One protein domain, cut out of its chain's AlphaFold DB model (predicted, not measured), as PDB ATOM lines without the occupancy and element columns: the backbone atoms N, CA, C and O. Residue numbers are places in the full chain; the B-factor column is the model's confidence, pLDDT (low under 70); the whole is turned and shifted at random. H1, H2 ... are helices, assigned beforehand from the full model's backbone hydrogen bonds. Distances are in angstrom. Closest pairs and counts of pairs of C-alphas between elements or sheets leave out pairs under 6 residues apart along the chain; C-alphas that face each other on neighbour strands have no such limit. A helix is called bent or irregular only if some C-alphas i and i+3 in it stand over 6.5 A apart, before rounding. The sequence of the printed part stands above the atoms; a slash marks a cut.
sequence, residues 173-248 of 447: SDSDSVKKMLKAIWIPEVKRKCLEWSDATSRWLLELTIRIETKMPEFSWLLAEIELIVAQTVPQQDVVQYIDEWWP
ATOM      1  N   SER A 173     -77.902 -29.198  15.873       53.88
ATOM      2  CA  SER A 173     -77.933 -27.768  16.235       53.88
ATOM      3  C   SER A 173     -76.612 -27.006  16.050       53.88
ATOM      4  O   SER A 173     -76.638 -25.830  15.682       53.88
ATOM      5  N   ASP A 174     -75.469 -27.667  16.231       57.66
ATOM      6  CA  ASP A 174     -74.143 -27.046  16.091       57.66
ATOM      7  C   ASP A 174     -73.559 -27.108  14.674       57.66
ATOM      8  O   ASP A 174     -72.486 -26.561  14.410       57.66
ATOM      9  N   SER A 175     -74.259 -27.721  13.719       71.25
ATOM     10  CA  SER A 175     -73.765 -27.797  12.348       71.25
ATOM     11  C   SER A 175     -73.973 -26.473  11.608       71.25
ATOM     12  O   SER A 175     -75.099 -26.001  11.414       71.25
ATOM     13  N   ASP A 176     -72.882 -25.897  11.095       76.12
ATOM     14  CA  ASP A 176     -72.909 -24.763  10.159       76.12
ATOM     15  C   ASP A 176     -73.837 -25.018   8.954       76.12
ATOM     16  O   ASP A 176     -74.379 -24.070   8.373       76.12
ATOM     17  N   SER A 177     -74.063 -26.284   8.587       73.88
ATOM     18  CA  SER A 177     -75.003 -26.676   7.533       73.88
ATOM     19  C   SER A 177     -76.458 -26.394   7.918       73.88
ATOM     20  O   SER A 177     -77.200 -25.844   7.102       73.88
ATOM     21  N   VAL A 178     -76.863 -26.658   9.168       76.62
ATOM     22  CA  VAL A 178     -78.218 -26.340   9.656       76.62
ATOM     23  C   VAL A 178     -78.432 -24.832   9.688       76.62
ATOM     24  O   VAL A 178     -79.465 -24.352   9.220       76.62
ATOM     25  N   LYS A 179     -77.430 -24.058  10.131       80.12
ATOM     26  CA  LYS A 179     -77.496 -22.588  10.095       80.12
ATOM     27  C   LYS A 179     -77.673 -22.067   8.670       80.12
ATOM     28  O   LYS A 179     -78.558 -21.249   8.423       80.12
ATOM     29  N   LYS A 180     -76.875 -22.553   7.713       80.56
ATOM     30  CA  LYS A 180     -76.999 -22.178   6.291       80.56
ATOM     31  C   LYS A 180     -78.366 -22.542   5.716       80.56
ATOM     32  O   LYS A 180     -78.931 -21.748   4.970       80.56
ATOM     33  N   MET A 181     -78.909 -23.700   6.081       81.62
ATOM     34  CA  MET A 181     -80.206 -24.175   5.602       81.62
ATOM     35  C   MET A 181     -81.371 -23.358   6.167       81.62
ATOM     36  O   MET A 181     -82.193 -22.858   5.399       81.62
ATOM     37  N   LEU A 182     -81.391 -23.120   7.483       80.94
ATOM     38  CA  LEU A 182     -82.365 -22.228   8.114       80.94
ATOM     39  C   LEU A 182     -82.292 -20.829   7.493       80.94
ATOM     40  O   LEU A 182     -83.319 -20.277   7.110       80.94
ATOM     41  N   LYS A 183     -81.090 -20.291   7.255       83.56
ATOM     42  CA  LYS A 183     -80.934 -19.022   6.525       83.56
ATOM     43  C   LYS A 183     -81.465 -19.084   5.089       83.56
ATOM     44  O   LYS A 183     -82.035 -18.108   4.619       83.56
ATOM     45  N   ALA A 184     -81.298 -20.194   4.378       79.56
ATOM     46  CA  ALA A 184     -81.755 -20.321   2.996       79.56
ATOM     47  C   ALA A 184     -83.278 -20.486   2.867       79.56
ATOM     48  O   ALA A 184     -83.842 -20.102   1.846       79.56
ATOM     49  N   ILE A 185     -83.942 -21.056   3.876       82.44
ATOM     50  CA  ILE A 185     -85.370 -21.398   3.815       82.44
ATOM     51  C   ILE A 185     -86.217 -20.394   4.589       82.44
ATOM     52  O   ILE A 185     -87.180 -19.848   4.053       82.44
ATOM     53  N   TRP A 186     -85.851 -20.132   5.842       84.56
ATOM     54  CA  TRP A 186     -86.679 -19.353   6.754       84.56
ATOM     55  C   TRP A 186     -86.561 -17.857   6.518       84.56
ATOM     56  O   TRP A 186     -87.578 -17.174   6.514       84.56
ATOM     57  N   ILE A 187     -85.359 -17.332   6.263       85.44
ATOM     58  CA  ILE A 187     -85.188 -15.889   6.028       85.44
ATOM     59  C   ILE A 187     -86.029 -15.403   4.834       85.44
ATOM     60  O   ILE A 187     -86.700 -14.380   4.979       85.44
ATOM     61  N   PRO A 188     -86.051 -16.083   3.670       88.06
ATOM     62  CA  PRO A 188     -86.925 -15.681   2.570       88.06
ATOM     63  C   PRO A 188     -88.413 -15.750   2.915       88.06
ATOM     64  O   PRO A 188     -89.159 -14.859   2.520       88.06
ATOM     65  N   GLU A 189     -88.843 -16.768   3.661       86.62
ATOM     66  CA  GLU A 189     -90.247 -16.940   4.047       86.62
ATOM     67  C   GLU A 189     -90.704 -15.878   5.055       86.62
ATOM     68  O   GLU A 189     -91.760 -15.272   4.879       86.62
ATOM     69  N   VAL A 190     -89.868 -15.580   6.055       87.12
ATOM     70  CA  VAL A 190     -90.076 -14.477   7.004       87.12
ATOM     71  C   VAL A 190     -90.149 -13.156   6.244       87.12
ATOM     72  O   VAL A 190     -91.114 -12.421   6.405       87.12
ATOM     73  N   LYS A 191     -89.200 -12.881   5.335       85.44
ATOM     74  CA  LYS A 191     -89.236 -11.677   4.485       85.44
ATOM     75  C   LYS A 191     -90.525 -11.583   3.673       85.44
ATOM     76  O   LYS A 191     -91.126 -10.517   3.621       85.44
ATOM     77  N   ARG A 192     -90.952 -12.681   3.045       90.31
ATOM     78  CA  ARG A 192     -92.178 -12.737   2.240       90.31
ATOM     79  C   ARG A 192     -93.412 -12.428   3.083       90.31
ATOM     80  O   ARG A 192     -94.202 -11.577   2.696       90.31
ATOM     81  N   LYS A 193     -93.548 -13.066   4.248       87.38
ATOM     82  CA  LYS A 193     -94.663 -12.816   5.168       87.38
ATOM     83  C   LYS A 193     -94.638 -11.398   5.735       87.38
ATOM     84  O   LYS A 193     -95.695 -10.790   5.826       87.38
ATOM     85  N   CYS A 194     -93.463 -10.849   6.047       85.50
ATOM     86  CA  CYS A 194     -93.348  -9.467   6.512       85.50
ATOM     87  C   CYS A 194     -93.718  -8.438   5.432       85.50
ATOM     88  O   CYS A 194     -94.250  -7.386   5.768       85.50
ATOM     89  N   LEU A 195     -93.483  -8.732   4.147       84.06
ATOM     90  CA  LEU A 195     -93.966  -7.892   3.038       84.06
ATOM     91  C   LEU A 195     -95.497  -7.926   2.906       84.06
ATOM     92  O   LEU A 195     -96.101  -6.942   2.489       84.06
ATOM     93  N   GLU A 196     -96.122  -9.041   3.282       90.50
ATOM     94  CA  GLU A 196     -97.575  -9.224   3.386       90.50
ATOM     95  C   GLU A 196     -98.050  -8.966   4.830       90.50
ATOM     96  O   GLU A 196     -98.761  -9.782   5.429       90.50
ATOM     97  N   TRP A 197     -97.598  -7.857   5.433       90.12
ATOM     98  CA  TRP A 197     -97.878  -7.561   6.838       90.12
ATOM     99  C   TRP A 197     -99.385  -7.556   7.125       90.12
ATOM    100  O   TRP A 197    -100.175  -6.904   6.441       90.12
ATOM    101  N   SER A 198     -99.781  -8.326   8.135       90.25
ATOM    102  CA  SER A 198    -101.163  -8.502   8.579       90.25
ATOM    103  C   SER A 198    -101.172  -8.982  10.028       90.25
ATOM    104  O   SER A 198    -100.181  -9.544  10.493       90.25
ATOM    105  N   ASP A 199    -102.303  -8.873  10.725       81.75
ATOM    106  CA  ASP A 199    -102.450  -9.405  12.091       81.75
ATOM    107  C   ASP A 199    -102.098 -10.900  12.189       81.75
ATOM    108  O   ASP A 199    -101.572 -11.370  13.199       81.75
ATOM    109  N   ALA A 200    -102.373 -11.664  11.127       80.94
ATOM    110  CA  ALA A 200    -102.003 -13.071  11.043       80.94
ATOM    111  C   ALA A 200    -100.480 -13.260  10.959       80.94
ATOM    112  O   ALA A 200     -99.943 -14.168  11.592       80.94
ATOM    113  N   THR A 201     -99.783 -12.391  10.221       85.31
ATOM    114  CA  THR A 201     -98.316 -12.366  10.155       85.31
ATOM    115  C   THR A 201     -97.713 -12.020  11.515       85.31
ATOM    116  O   THR A 201     -96.809 -12.719  11.967       85.31
ATOM    117  N   SER A 202     -98.249 -11.008  12.199       80.31
ATOM    118  CA  SER A 202     -97.793 -10.585  13.527       80.31
ATOM    119  C   SER A 202     -97.917 -11.707  14.559       80.31
ATOM    120  O   SER A 202     -96.959 -12.017  15.264       80.31
ATOM    121  N   ARG A 203     -99.069 -12.391  14.607       76.94
ATOM    122  CA  ARG A 203     -99.267 -13.541  15.509       76.94
ATOM    123  C   ARG A 203     -98.340 -14.706  15.183       76.94
ATOM    124  O   ARG A 203     -97.823 -15.339  16.097       76.94
ATOM    125  N   TRP A 204     -98.119 -14.974  13.896       88.75
ATOM    126  CA  TRP A 204     -97.205 -16.027  13.461       88.75
ATOM    127  C   TRP A 204     -95.756 -15.736  13.875       88.75
ATOM    128  O   TRP A 204     -95.071 -16.638  14.352       88.75
ATOM    129  N   LEU A 205     -95.299 -14.486  13.744       86.06
ATOM    130  CA  LEU A 205     -93.965 -14.072  14.189       86.06
ATOM    131  C   LEU A 205     -93.813 -14.167  15.707       86.06
ATOM    132  O   LEU A 205     -92.800 -14.676  16.170       86.06
ATOM    133  N   LEU A 206     -94.822 -13.751  16.472       78.00
ATOM    134  CA  LEU A 206     -94.803 -13.865  17.929       78.00
ATOM    135  C   LEU A 206     -94.728 -15.329  18.380       78.00
ATOM    136  O   LEU A 206     -93.918 -15.686  19.234       78.00
ATOM    137  N   GLU A 207     -95.545 -16.197  17.780       81.81
ATOM    138  CA  GLU A 207     -95.526 -17.629  18.069       81.81
ATOM    139  C   GLU A 207     -94.174 -18.256  17.707       81.81
ATOM    140  O   GLU A 207     -93.647 -19.082  18.456       81.81
ATOM    141  N   LEU A 208     -93.588 -17.839  16.585       85.62
ATOM    142  CA  LEU A 208     -92.253 -18.253  16.190       85.62
ATOM    143  C   LEU A 208     -91.196 -17.802  17.204       85.62
ATOM    144  O   LEU A 208     -90.365 -18.618  17.603       85.62
ATOM    145  N   THR A 209     -91.248 -16.547  17.656       84.75
ATOM    146  CA  THR A 209     -90.313 -16.003  18.644       84.75
ATOM    147  C   THR A 209     -90.374 -16.787  19.950       84.75
ATOM    148  O   THR A 209     -89.359 -17.329  20.386       84.75
ATOM    149  N   ILE A 210     -91.578 -16.969  20.502       81.50
ATOM    150  CA  ILE A 210     -91.795 -17.740  21.736       81.50
ATOM    151  C   ILE A 210     -91.287 -19.174  21.573       81.50
ATOM    152  O   ILE A 210     -90.658 -19.724  22.478       81.50
ATOM    153  N   ARG A 211     -91.539 -19.813  20.424       79.94
ATOM    154  CA  ARG A 211     -91.059 -21.177  20.160       79.94
ATOM    155  C   ARG A 211     -89.535 -21.242  20.110       79.94
ATOM    156  O   ARG A 211     -88.980 -22.189  20.660       79.94
ATOM    157  N   ILE A 212     -88.860 -20.274  19.486       83.94
ATOM    158  CA  ILE A 212     -87.393 -20.267  19.454       83.94
ATOM    159  C   ILE A 212     -86.836 -20.068  20.868       83.94
ATOM    160  O   ILE A 212     -86.012 -20.865  21.302       83.94
ATOM    161  N   GLU A 213     -87.344 -19.097  21.628       81.50
ATOM    162  CA  GLU A 213     -86.864 -18.822  22.988       81.50
ATOM    163  C   GLU A 213     -87.093 -19.989  23.959       81.50
ATOM    164  O   GLU A 213     -86.216 -20.322  24.753       81.50
ATOM    165  N   THR A 214     -88.261 -20.635  23.894       78.31
ATOM    166  CA  THR A 214     -88.645 -21.666  24.875       78.31
ATOM    167  C   THR A 214     -88.177 -23.070  24.511       78.31
ATOM    168  O   THR A 214     -87.865 -23.861  25.402       78.31
ATOM    169  N   LYS A 215     -88.162 -23.419  23.219       79.75
ATOM    170  CA  LYS A 215     -87.926 -24.798  22.756       79.75
ATOM    171  C   LYS A 215     -86.601 -24.973  22.014       79.75
ATOM    172  O   LYS A 215     -86.161 -26.112  21.880       79.75
ATOM    173  N   MET A 216     -85.986 -23.887  21.548       84.31
ATOM    174  CA  MET A 216     -84.827 -23.892  20.647       84.31
ATOM    175  C   MET A 216     -83.812 -22.765  20.982       84.31
ATOM    176  O   MET A 216     -83.414 -22.017  20.083       84.31
ATOM    177  N   PRO A 217     -83.387 -22.593  22.254       83.00
ATOM    178  CA  PRO A 217     -82.543 -21.463  22.672       83.00
ATOM    179  C   PRO A 217     -81.188 -21.389  21.942       83.00
ATOM    180  O   PRO A 217     -80.626 -20.306  21.754       83.00
ATOM    181  N   GLU A 218     -80.677 -22.522  21.459       82.12
ATOM    182  CA  GLU A 218     -79.478 -22.622  20.621       82.12
ATOM    183  C   GLU A 218     -79.607 -21.889  19.266       82.12
ATOM    184  O   GLU A 218     -78.606 -21.538  18.633       82.12
ATOM    185  N   PHE A 219     -80.836 -21.577  18.842       86.94
ATOM    186  CA  PHE A 219     -81.145 -20.798  17.644       86.94
ATOM    187  C   PHE A 219     -81.457 -19.324  17.940       86.94
ATOM    188  O   PHE A 219     -82.023 -18.638  17.093       86.94
ATOM    189  N   SER A 220     -81.038 -18.784  19.087       86.94
ATOM    190  CA  SER A 220     -81.167 -17.348  19.415       86.94
ATOM    191  C   SER A 220     -80.597 -16.403  18.342       86.94
ATOM    192  O   SER A 220     -81.110 -15.308  18.131       86.94
ATOM    193  N   TRP A 221     -79.589 -16.833  17.578       89.75
ATOM    194  CA  TRP A 221     -79.077 -16.071  16.432       89.75
ATOM    195  C   TRP A 221     -80.111 -15.900  15.299       89.75
ATOM    196  O   TRP A 221     -80.033 -14.930  14.545       89.75
ATOM    197  N   LEU A 222     -81.063 -16.830  15.157       88.25
ATOM    198  CA  LEU A 222     -82.145 -16.759  14.175       88.25
ATOM    199  C   LEU A 222     -83.172 -15.696  14.578       88.25
ATOM    200  O   LEU A 222     -83.672 -14.996  13.702       88.25
ATOM    201  N   LEU A 223     -83.425 -15.524  15.883       90.12
ATOM    202  CA  LEU A 223     -84.263 -14.436  16.402       90.12
ATOM    203  C   LEU A 223     -83.703 -13.072  16.012       90.12
ATOM    204  O   LEU A 223     -84.423 -12.278  15.419       90.12
ATOM    205  N   ALA A 224     -82.404 -12.845  16.228       87.75
ATOM    206  CA  ALA A 224     -81.761 -11.581  15.867       87.75
ATOM    207  C   ALA A 224     -81.879 -11.258  14.360       87.75
ATOM    208  O   ALA A 224     -82.037 -10.100  13.971       87.75
ATOM    209  N   GLU A 225     -81.825 -12.273  13.492       89.69
ATOM    210  CA  GLU A 225     -82.039 -12.101  12.047       89.69
ATOM    211  C   GLU A 225     -83.510 -11.816  11.712       89.69
ATOM    212  O   GLU A 225     -83.794 -10.973  10.861       89.69
ATOM    213  N   ILE A 226     -84.456 -12.487  12.378       88.75
ATOM    214  CA  ILE A 226     -85.895 -12.239  12.212       88.75
ATOM    215  C   ILE A 226     -86.241 -10.811  12.646       88.75
ATOM    216  O   ILE A 226     -86.891 -10.093  11.890       88.75
ATOM    217  N   GLU A 227     -85.758 -10.370  13.808       89.31
ATOM    218  CA  GLU A 227     -85.936  -9.005  14.317       89.31
ATOM    219  C   GLU A 227     -85.405  -7.964  13.330       89.31
ATOM    220  O   GLU A 227     -86.091  -6.988  13.016       89.31
ATOM    221  N   LEU A 228     -84.213  -8.199  12.773       88.12
ATOM    222  CA  LEU A 228     -83.628  -7.323  11.763       88.12
ATOM    223  C   LEU A 228     -84.491  -7.254  10.496       88.12
ATOM    224  O   LEU A 228     -84.665  -6.174   9.928       88.12
ATOM    225  N   ILE A 229     -85.043  -8.385  10.046       88.69
ATOM    226  CA  ILE A 229     -85.937  -8.434   8.883       88.69
ATOM    227  C   ILE A 229     -87.217  -7.651   9.157       88.69
ATOM    228  O   ILE A 229     -87.607  -6.836   8.320       88.69
ATOM    229  N   VAL A 230     -87.855  -7.867  10.308       87.12
ATOM    230  CA  VAL A 230     -89.076  -7.156  10.716       87.12
ATOM    231  C   VAL A 230     -88.818  -5.651  10.742       87.12
ATOM    232  O   VAL A 230     -89.527  -4.901  10.074       87.12
ATOM    233  N   ALA A 231     -87.730  -5.214  11.383       84.31
ATOM    234  CA  ALA A 231     -87.352  -3.803  11.451       84.31
ATOM    235  C   ALA A 231     -87.088  -3.163  10.073       84.31
ATOM    236  O   ALA A 231     -87.255  -1.955   9.908       84.31
ATOM    237  N   GLN A 232     -86.658  -3.948   9.079       84.62
ATOM    238  CA  GLN A 232     -86.375  -3.465   7.724       84.62
ATOM    239  C   GLN A 232     -87.590  -3.461   6.794       84.62
ATOM    240  O   GLN A 232     -87.599  -2.708   5.820       84.62
ATOM    241  N   THR A 233     -88.564  -4.338   7.027       82.88
ATOM    242  CA  THR A 233     -89.641  -4.618   6.062       82.88
ATOM    243  C   THR A 233     -90.993  -4.067   6.487       82.88
ATOM    244  O   THR A 233     -91.815  -3.770   5.623       82.88
ATOM    245  N   VAL A 234     -91.209  -3.888   7.788       85.56
ATOM    246  CA  VAL A 234     -92.496  -3.476   8.347       85.56
ATOM    247  C   VAL A 234     -92.495  -1.964   8.591       85.56
ATOM    248  O   VAL A 234     -91.512  -1.434   9.121       85.56
ATOM    249  N   PRO A 235     -93.559  -1.231   8.216       85.12
ATOM    250  CA  PRO A 235     -93.670   0.192   8.519       85.12
ATOM    251  C   PRO A 235     -93.508   0.460  10.020       85.12
ATOM    252  O   PRO A 235     -94.104  -0.222  10.846       85.12
ATOM    253  N   GLN A 236     -92.736   1.489  10.390       76.31
ATOM    254  CA  GLN A 236     -92.434   1.794  11.799       76.31
ATOM    255  C   GLN A 236     -93.681   1.947  12.682       76.31
ATOM    256  O   GLN A 236     -93.633   1.605  13.857       76.31
ATOM    257  N   GLN A 237     -94.791   2.441  12.129       79.00
ATOM    258  CA  GLN A 237     -96.051   2.595  12.863       79.00
ATOM    259  C   GLN A 237     -96.639   1.239  13.283       79.00
ATOM    260  O   GLN A 237     -97.082   1.096  14.419       79.00
ATOM    261  N   ASP A 238     -96.544   0.233  12.413       76.12
ATOM    262  CA  ASP A 238     -97.048  -1.116  12.674       76.12
ATOM    263  C   ASP A 238     -96.095  -1.907  13.585       76.12
ATOM    264  O   ASP A 238     -96.535  -2.731  14.382       76.12
ATOM    265  N   VAL A 239     -94.787  -1.620  13.520       69.31
ATOM    266  CA  VAL A 239     -93.784  -2.174  14.449       69.31
ATOM    267  C   VAL A 239     -94.014  -1.657  15.867       69.31
ATOM    268  O   VAL A 239     -93.978  -2.440  16.810       69.31
ATOM    269  N   VAL A 240     -94.278  -0.356  16.031       70.88
ATOM    270  CA  VAL A 240     -94.586   0.231  17.345       70.88
ATOM    271  C   VAL A 240     -95.882  -0.351  17.895       70.88
ATOM    272  O   VAL A 240     -95.913  -0.729  19.056       70.88
ATOM    273  N   GLN A 241     -96.918  -0.513  17.069       69.69
ATOM    274  CA  GLN A 241     -98.156  -1.160  17.505       69.69
ATOM    275  C   GLN A 241     -97.936  -2.632  17.899       69.69
ATOM    276  O   GLN A 241     -98.450  -3.073  18.922       69.69
ATOM    277  N   TYR A 242     -97.125  -3.380  17.145       65.94
ATOM    278  CA  TYR A 242     -96.747  -4.759  17.471       65.94
ATOM    279  C   TYR A 242     -95.984  -4.866  18.800       65.94
ATOM    280  O   TYR A 242     -96.305  -5.716  19.629       65.94
ATOM    281  N   ILE A 243     -94.999  -3.992  19.017       62.38
ATOM    282  CA  ILE A 243     -94.219  -3.942  20.258       62.38
ATOM    283  C   ILE A 243     -95.116  -3.527  21.433       62.38
ATOM    284  O   ILE A 243     -95.054  -4.140  22.494       62.38
ATOM    285  N   ASP A 244     -95.981  -2.532  21.242       57.78
ATOM    286  CA  ASP A 244     -96.814  -1.965  22.306       57.78
ATOM    287  C   ASP A 244     -97.978  -2.875  22.712       57.78
ATOM    288  O   ASP A 244     -98.361  -2.888  23.882       57.78
ATOM    289  N   GLU A 245     -98.546  -3.637  21.776       59.31
ATOM    290  CA  GLU A 245     -99.651  -4.558  22.063       59.31
ATOM    291  C   GLU A 245     -99.184  -5.920  22.605       59.31
ATOM    292  O   GLU A 245     -99.955  -6.579  23.306       59.31
ATOM    293  N   TRP A 246     -97.955  -6.361  22.301       55.78
ATOM    294  CA  TRP A 246     -97.556  -7.764  22.505       55.78
ATOM    295  C   TRP A 246     -96.237  -7.978  23.261       55.78
ATOM    296  O   TRP A 246     -95.953  -9.119  23.630       55.78
ATOM    297  N   TRP A 247     -95.456  -6.929  23.554       49.34
ATOM    298  CA  TRP A 247     -94.206  -7.032  24.321       49.34
ATOM    299  C   TRP A 247     -94.360  -6.395  25.718       49.34
ATOM    300  O   TRP A 247     -94.628  -5.196  25.816       49.34
ATOM    301  N   PRO A 248     -94.229  -7.151  26.829       42.25
ATOM    302  CA  PRO A 248     -94.488  -6.620  28.164       42.25
ATOM    303  C   PRO A 248     -93.524  -5.481  28.540       42.25
ATOM    304  O   PRO A 248     -92.322  -5.513  28.268       42.25
TER     305      PRO A 248
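AT A GLANCE: This is residues 173 to 248 of the 447 residues of the protein "G-patch domain-containing protein" of Wickerhamiella sorbophila (UniProt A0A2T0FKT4). Three helices, H1, H2 and H3, make a loosely joined up-and-down bundle, each running against the one before it, with their centres in a triangle. The short H4 slants near the end of the bundle where H1 ends, H2 begins and H3 ends. The printed part has 76 residues with four named helices in the order H1, H2, H3, H4 and no named strand; its class is all helix. It is compact, with a radius of gyration of the C-alphas of 12.6 A, and only just elongated, spanning 37 by 25 by 17 A.

HOW THE PARTS SIT: Start with H1, residues 176 to 195, which has a kink of 26 degrees near residue 185. Next, H2, residues 199 to 215, runs the opposite way and is close but not clearly touching; their closest C-alphas, of Lys 193 and Thr 201, are 6.2 A apart. H3, residues 217 to 233, makes a hairpin with H2 at a shallow tilt of 23 degrees, its closest C-alphas being Ile 212 and Phe 219, 6.5 A apart. H3 touches H1 at residues 187 to 195 of H1 alone, closest at the C-alphas of Cys 194 and Thr 233, 6.1 A apart. Last, H4, residues 236 to 246, is apart from H1 and close but not clearly touching H2, at a steep tilt of 56 degrees; the closest C-alphas, of Ser 202 and Tyr 242, are 7.1 A apart. Every O i to N i+4 pair is within hydrogen-bond range in H2 and H4, against 13 of 16 in H1 and 10 of 13 in H3.

IN THESE COORDINATES: Find C-alpha 176 at (-72.909, -24.763, 10.159); H1 runs 27.9 A from there. H2 is 23.7 A long and H3 24.7 A; H3 is irregular, with C-alphas 218 and 221 7.8 A apart. H4 runs 15.2 A to C-alpha 246 at (-97.556, -7.764, 22.505).

THE WHOLE: The two C-alphas farthest apart, of Ser 175 and Gln 237, are 37.7 A apart. The printed part has no cut, and its three links are tight. Look for pLDDT under 70 at residues 173 to 174, 239 and 241 to 248.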